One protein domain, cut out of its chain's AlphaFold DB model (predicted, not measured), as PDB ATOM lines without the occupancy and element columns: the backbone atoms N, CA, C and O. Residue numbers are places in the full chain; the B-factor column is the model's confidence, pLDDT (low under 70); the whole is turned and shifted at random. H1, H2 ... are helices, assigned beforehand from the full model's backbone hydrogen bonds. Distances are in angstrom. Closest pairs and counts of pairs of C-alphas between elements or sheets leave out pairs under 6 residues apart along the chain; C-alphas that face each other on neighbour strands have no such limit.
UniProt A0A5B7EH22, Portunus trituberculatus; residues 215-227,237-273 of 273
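What this domain is: This is residues 215 to 227 and 237 to 273 of the 273 residues of a protein of Portunus trituberculatus (UniProt A0A5B7EH22). A short helical piece with H1 is set off from one long helix, H2, and the loops of residues 237 to 250 gather at the end where H2 begins. Residues 264 to 273, of which 264 to 269 belong to H2, stick out at its other end. The printed part has 50 residues, 24 of them in two named helices, H1 then H2, with no named strand; the class is all helix, though under half of the residues are in named elements. The whole is loose, with a radius of gyration of the C-alphas of 12.9 A and spans of 34 by 27 by 17 A.

Where its parts are: H1, residues 217 to 221, begins at C-alpha 217 (40.012, -58.972, 19.789). H2, residues 251 to 269, is 27.0 A long and ends at C-alpha 269 (31.664, -45.694, 31.587).

How they stand to each other: H1 and H2 are apart, with no C-alpha of the one within 8 A of the other. In H1 and H2 every O i to N i+4 pair is within hydrogen-bond range.

The domain as a whole: Residues 228 to 236 are not printed; C-alphas 227 and 237 are 19.6 A apart across the cut. Residue 215 and residues 269 to 273 have pLDDT under 70.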
ATOM      1  N   SER A 215      36.939 -60.160  14.603       66.44
ATOM      2  CA  SER A 215      38.238 -59.581  14.941       66.44
ATOM      3  C   SER A 215      39.012 -60.464  15.918       66.44
ATOM      4  O   SER A 215      38.433 -60.987  16.868       66.44
ATOM      5  N   ASN A 216      40.342 -60.512  15.778       72.38
ATOM      6  CA  ASN A 216      41.255 -61.069  16.786       72.38
ATOM      7  C   ASN A 216      41.320 -60.155  18.032       72.38
ATOM      8  O   ASN A 216      42.361 -59.571  18.324       72.38
ATOM      9  N   TRP A 217      40.188 -59.946  18.706       73.19
ATOM     10  CA  TRP A 217      40.012 -58.972  19.789       73.19
ATOM     11  C   TRP A 217      41.014 -59.203  20.925       73.19
ATOM     12  O   TRP A 217      41.626 -58.257  21.403       73.19
ATOM     13  N   GLU A 218      41.258 -60.465  21.270       77.56
ATOM     14  CA  GLU A 218      42.170 -60.873  22.335       77.56
ATOM     15  C   GLU A 218      43.610 -60.450  22.032       77.56
ATOM     16  O   GLU A 218      44.283 -59.846  22.865       77.56
ATOM     17  N   LYS A 219      44.046 -60.645  20.781       79.50
ATOM     18  CA  LYS A 219      45.352 -60.181  20.307       79.50
ATOM     19  C   LYS A 219      45.467 -58.658  20.367       79.50
ATOM     20  O   LYS A 219      46.501 -58.146  20.776       79.50
ATOM     21  N   HIS A 220      44.422 -57.928  19.974       80.94
ATOM     22  CA  HIS A 220      44.426 -56.462  20.048       80.94
ATOM     23  C   HIS A 220      44.398 -55.951  21.489       80.94
ATOM     24  O   HIS A 220      44.951 -54.886  21.751       80.94
ATOM     25  N   LEU A 221      43.778 -56.684  22.415       79.75
ATOM     26  CA  LEU A 221      43.726 -56.339  23.834       79.75
ATOM     27  C   LEU A 221      45.087 -56.553  24.508       79.75
ATOM     28  O   LEU A 221      45.545 -55.686  25.248       79.75
ATOM     29  N   MET A 222      45.748 -57.667  24.183       82.00
ATOM     30  CA  MET A 222      47.072 -58.058  24.686       82.00
ATOM     31  C   MET A 222      48.241 -57.367  23.969       82.00
ATOM     32  O   MET A 222      49.394 -57.574  24.343       82.00
ATOM     33  N   ALA A 223      47.976 -56.564  22.937       85.62
ATOM     34  CA  ALA A 223      49.010 -55.805  22.249       85.62
ATOM     35  C   ALA A 223      49.661 -54.798  23.218       85.62
ATOM     36  O   ALA A 223      48.976 -53.950  23.795       85.62
ATOM     37  N   THR A 224      50.978 -54.899  23.372       85.38
ATOM     38  CA  THR A 224      51.833 -53.994  24.146       85.38
ATOM     39  C   THR A 224      52.886 -53.372  23.237       85.38
ATOM     40  O   THR A 224      53.129 -53.848  22.122       85.38
ATOM     41  N   GLN A 225      53.538 -52.318  23.725       84.75
ATOM     42  CA  GLN A 225      54.620 -51.659  23.001       84.75
ATOM     43  C   GLN A 225      55.768 -52.625  22.648       84.75
ATOM     44  O   GLN A 225      56.346 -52.497  21.573       84.75
ATOM     45  N   ASP A 226      56.034 -53.626  23.492       84.19
ATOM     46  CA  ASP A 226      57.133 -54.582  23.306       84.19
ATOM     47  C   ASP A 226      56.791 -55.748  22.364       84.19
ATOM     48  O   ASP A 226      57.684 -56.338  21.758       84.19
ATOM     49  N   ASN A 227      55.506 -56.105  22.229       85.25
ATOM     50  CA  ASN A 227      55.074 -57.251  21.415       85.25
ATOM     51  C   ASN A 227      54.526 -56.868  20.029       85.25
ATOM     52  O   ASN A 227      54.196 -57.746  19.227       85.25
ATOM     53  N   PRO A 237      48.878 -42.887  11.737       87.62
ATOM     54  CA  PRO A 237      47.891 -41.836  11.584       87.62
ATOM     55  C   PRO A 237      48.182 -40.634  12.499       87.62
ATOM     56  O   PRO A 237      47.429 -40.338  13.422       87.62
ATOM     57  N   ALA A 238      49.257 -39.899  12.215       86.50
ATOM     58  CA  ALA A 238      49.670 -38.734  12.988       86.50
ATOM     59  C   ALA A 238      48.586 -37.645  13.031       86.50
ATOM     60  O   ALA A 238      48.472 -36.955  14.036       86.50
ATOM     61  N   GLN A 239      47.740 -37.543  11.993       90.88
ATOM     62  CA  GLN A 239      46.639 -36.572  11.955       90.88
ATOM     63  C   GLN A 239      45.562 -36.780  13.036       90.88
ATOM     64  O   GLN A 239      44.762 -35.882  13.267       90.88
ATOM     65  N   TRP A 240      45.514 -37.944  13.698       90.00
ATOM     66  CA  TRP A 240      44.618 -38.165  14.844       90.00
ATOM     67  C   TRP A 240      45.073 -37.403  16.086       90.00
ATOM     68  O   TRP A 240      44.280 -37.124  16.982       90.00
ATOM     69  N   LEU A 241      46.357 -37.068  16.139       88.62
ATOM     70  CA  LEU A 241      46.948 -36.303  17.213       88.62
ATOM     71  C   LEU A 241      46.946 -34.834  16.790       88.62
ATOM     72  O   LEU A 241      47.807 -34.402  16.027       88.62
ATOM     73  N   ALA A 242      45.985 -34.058  17.292       81.50
ATOM     74  CA  ALA A 242      45.816 -32.649  16.920       81.50
ATOM     75  C   ALA A 242      47.100 -31.805  17.094       81.50
ATOM     76  O   ALA A 242      47.350 -30.900  16.306       81.50
ATOM     77  N   ASN A 243      47.940 -32.151  18.078       85.31
ATOM     78  CA  ASN A 243      49.219 -31.487  18.365       85.31
ATOM     79  C   ASN A 243      50.442 -32.363  18.014       85.31
ATOM     80  O   ASN A 243      51.530 -32.175  18.563       85.31
ATOM     81  N   GLY A 244      50.268 -33.364  17.143       84.06
ATOM     82  CA  GLY A 244      51.297 -34.356  16.842       84.06
ATOM     83  C   GLY A 244      51.718 -35.156  18.088       84.06
ATOM     84  O   GLY A 244      50.894 -35.395  18.971       84.06
ATOM     85  N   PRO A 245      52.987 -35.587  18.208       83.56
ATOM     86  CA  PRO A 245      53.431 -36.408  19.337       83.56
ATOM     87  C   PRO A 245      53.374 -35.700  20.702       83.56
ATOM     88  O   PRO A 245      53.440 -36.372  21.735       83.56
ATOM     89  N   GLY A 246      53.244 -34.368  20.732       84.94
ATOM     90  CA  GLY A 246      53.146 -33.588  21.967       84.94
ATOM     91  C   GLY A 246      54.241 -33.939  22.982       84.94
ATOM     92  O   GLY A 246      55.419 -34.032  22.643       84.94
ATOM     93  N   SER A 247      53.840 -34.181  24.232       85.69
ATOM     94  CA  SER A 247      54.722 -34.562  25.346       85.69
ATOM     95  C   SER A 247      55.212 -36.015  25.317       85.69
ATOM     96  O   SER A 247      56.022 -36.394  26.157       85.69
ATOM     97  N   HIS A 248      54.735 -36.846  24.387       86.50
ATOM     98  CA  HIS A 248      55.086 -38.271  24.321       86.50
ATOM     99  C   HIS A 248      56.359 -38.540  23.499       86.50
ATOM    100  O   HIS A 248      56.818 -39.683  23.403       86.50
ATOM    101  N   GLY A 249      56.934 -37.495  22.894       88.12
ATOM    102  CA  GLY A 249      58.189 -37.522  22.138       88.12
ATOM    103  C   GLY A 249      58.055 -38.109  20.732       88.12
ATOM    104  O   GLY A 249      58.543 -37.520  19.773       88.12
ATOM    105  N   THR A 250      57.353 -39.235  20.581       90.38
ATOM    106  CA  THR A 250      57.134 -39.894  19.284       90.38
ATOM    107  C   THR A 250      55.653 -40.125  19.002       90.38
ATOM    108  O   THR A 250      54.839 -40.260  19.915       90.38
ATOM    109  N   VAL A 251      55.299 -40.186  17.712       90.56
ATOM    110  CA  VAL A 251      53.917 -40.446  17.264       90.56
ATOM    111  C   VAL A 251      53.449 -41.822  17.741       90.56
ATOM    112  O   VAL A 251      52.303 -41.977  18.144       90.56
ATOM    113  N   VAL A 252      54.357 -42.801  17.771       91.56
ATOM    114  CA  VAL A 252      54.104 -44.151  18.294       91.56
ATOM    115  C   VAL A 252      53.673 -44.098  19.760       91.56
ATOM    116  O   VAL A 252      52.620 -44.630  20.105       91.56
ATOM    117  N   ASN A 253      54.451 -43.423  20.610       90.56
ATOM    118  CA  ASN A 253      54.155 -43.326  22.041       90.56
ATOM    119  C   ASN A 253      52.845 -42.571  22.300       90.56
ATOM    120  O   ASN A 253      52.068 -42.960  23.167       90.56
ATOM    121  N   ALA A 254      52.581 -41.515  21.530       92.06
ATOM    122  CA  ALA A 254      51.337 -40.759  21.631       92.06
ATOM    123  C   ALA A 254      50.108 -41.599  21.239       92.06
ATOM    124  O   ALA A 254      49.079 -41.532  21.906       92.06
ATOM    125  N   LEU A 255      50.211 -42.430  20.195       92.00
ATOM    126  CA  LEU A 255      49.132 -43.336  19.785       92.00
ATOM    127  C   LEU A 255      48.892 -44.460  20.806       92.00
ATOM    128  O   LEU A 255      47.737 -44.804  21.063       92.00
ATOM    129  N   TRP A 256      49.948 -44.996  21.427       91.19
ATOM    130  CA  TRP A 256      49.812 -45.941  22.542       91.19
ATOM    131  C   TRP A 256      49.106 -45.310  23.745       91.19
ATOM    132  O   TRP A 256      48.139 -45.881  24.252       91.19
ATOM    133  N   ALA A 257      49.514 -44.101  24.137       91.12
ATOM    134  CA  ALA A 257      48.879 -43.364  25.226       91.12
ATOM    135  C   ALA A 257      47.397 -43.059  24.941       91.12
ATOM    136  O   ALA A 257      46.552 -43.201  25.824       91.12
ATOM    137  N   LEU A 258      47.060 -42.701  23.696       91.12
ATOM    138  CA  LEU A 258      45.675 -42.488  23.272       91.12
ATOM    139  C   LEU A 258      44.838 -43.773  23.384       91.12
ATOM    140  O   LEU A 258      43.730 -43.733  23.921       91.12
ATOM    141  N   ARG A 259      45.366 -44.920  22.929       89.94
ATOM    142  CA  ARG A 259      44.700 -46.229  23.065       89.94
ATOM    143  C   ARG A 259      44.402 -46.548  24.528       89.94
ATOM    144  O   ARG A 259      43.276 -46.921  24.851       89.94
ATOM    145  N   GLU A 260      45.395 -46.415  25.401       89.75
ATOM    146  CA  GLU A 260      45.244 -46.704  26.831       89.75
ATOM    147  C   GLU A 260      44.229 -45.777  27.499       89.75
ATOM    148  O   GLU A 260      43.399 -46.237  28.284       89.75
ATOM    149  N   TYR A 261      44.246 -44.490  27.147       90.25
ATOM    150  CA  TYR A 261      43.268 -43.525  27.635       90.25
ATOM    151  C   TYR A 261      41.837 -43.923  27.249       90.25
ATOM    152  O   TYR A 261      40.977 -44.023  28.122       90.25
ATOM    153  N   MET A 262      41.588 -44.237  25.973       89.31
ATOM    154  CA  MET A 262      40.263 -44.664  25.500       89.31
ATOM    155  C   MET A 262      39.817 -45.999  26.119       89.31
ATOM    156  O   MET A 262      38.640 -46.195  26.432       89.31
ATOM    157  N   MET A 263      40.753 -46.923  26.335       86.38
ATOM    158  CA  MET A 263      40.478 -48.201  26.991       86.38
ATOM    159  C   MET A 263      40.133 -48.014  28.475       86.38
ATOM    160  O   MET A 263      39.249 -48.682  29.006       86.38
ATOM    161  N   LYS A 264      40.777 -47.060  29.153       86.50
ATOM    162  CA  LYS A 264      40.439 -46.695  30.531       86.50
ATOM    163  C   LYS A 264      39.083 -45.994  30.626       86.50
ATOM    164  O   LYS A 264      38.326 -46.291  31.547       86.50
ATOM    165  N   ASP A 265      38.778 -45.093  29.694       87.75
ATOM    166  CA  ASP A 265      37.520 -44.340  29.663       87.75
ATOM    167  C   ASP A 265      36.312 -45.260  29.428       87.75
ATOM    168  O   ASP A 265      35.344 -45.233  30.187       87.75
ATOM    169  N   SER A 266      36.421 -46.194  28.478       83.00
ATOM    170  CA  SER A 266      35.386 -47.212  28.229       83.00
ATOM    171  C   SER A 266      35.105 -48.109  29.443       83.00
ATOM    172  O   SER A 266      33.944 -48.386  29.748       83.00
ATOM    173  N   LEU A 267      36.134 -48.502  30.198       78.06
ATOM    174  CA  LEU A 267      35.964 -49.224  31.467       78.06
ATOM    175  C   LEU A 267      35.429 -48.332  32.604       78.06
ATOM    176  O   LEU A 267      34.860 -48.839  33.571       78.06
ATOM    177  N   GLY A 268      35.617 -47.016  32.508       73.94
ATOM    178  CA  GLY A 268      35.050 -46.023  33.419       73.94
ATOM    179  C   GLY A 268      33.550 -45.815  33.206       73.94
ATOM    180  O   GLY A 268      32.809 -45.752  34.183       73.94
ATOM    181  N   ILE A 269      33.090 -45.800  31.950       67.12
ATOM    182  CA  ILE A 269      31.664 -45.694  31.587       67.12
ATOM    183  C   ILE A 269      30.858 -46.855  32.188       67.12
ATOM    184  O   ILE A 269      29.772 -46.643  32.721       67.12
ATOM    185  N   ALA A 270      31.419 -48.069  32.199       59.25
ATOM    186  CA  ALA A 270      30.790 -49.247  32.799       59.25
ATOM    187  C   ALA A 270      30.598 -49.165  34.328       59.25
ATOM    188  O   ALA A 270      29.897 -49.997  34.888       59.25
ATOM    189  N   LYS A 271      31.231 -48.204  35.017       59.53
ATOM    190  CA  LYS A 271      31.046 -47.981  36.463       59.53
ATOM    191  C   LYS A 271      29.968 -46.945  36.789       59.53
ATOM    192  O   LYS A 271      29.652 -46.766  37.961       59.53
ATOM    193  N   ILE A 272      29.495 -46.211  35.782       59.91
ATOM    194  CA  ILE A 272      28.519 -45.121  35.930       59.91
ATOM    195  C   ILE A 272      27.103 -45.595  35.548       59.91
ATOM    196  O   ILE A 272      26.126 -45.002  36.004       59.91
ATOM    197  N   LEU A 273      26.998 -46.659  34.744       49.84
ATOM    198  CA  LEU A 273      25.760 -47.394  34.448       49.84
ATOM    199  C   LEU A 273      25.500 -48.479  35.498       49.84
ATOM    200  O   LEU A 273      24.308 -48.705  35.797       49.84
TER     201      LEU A 273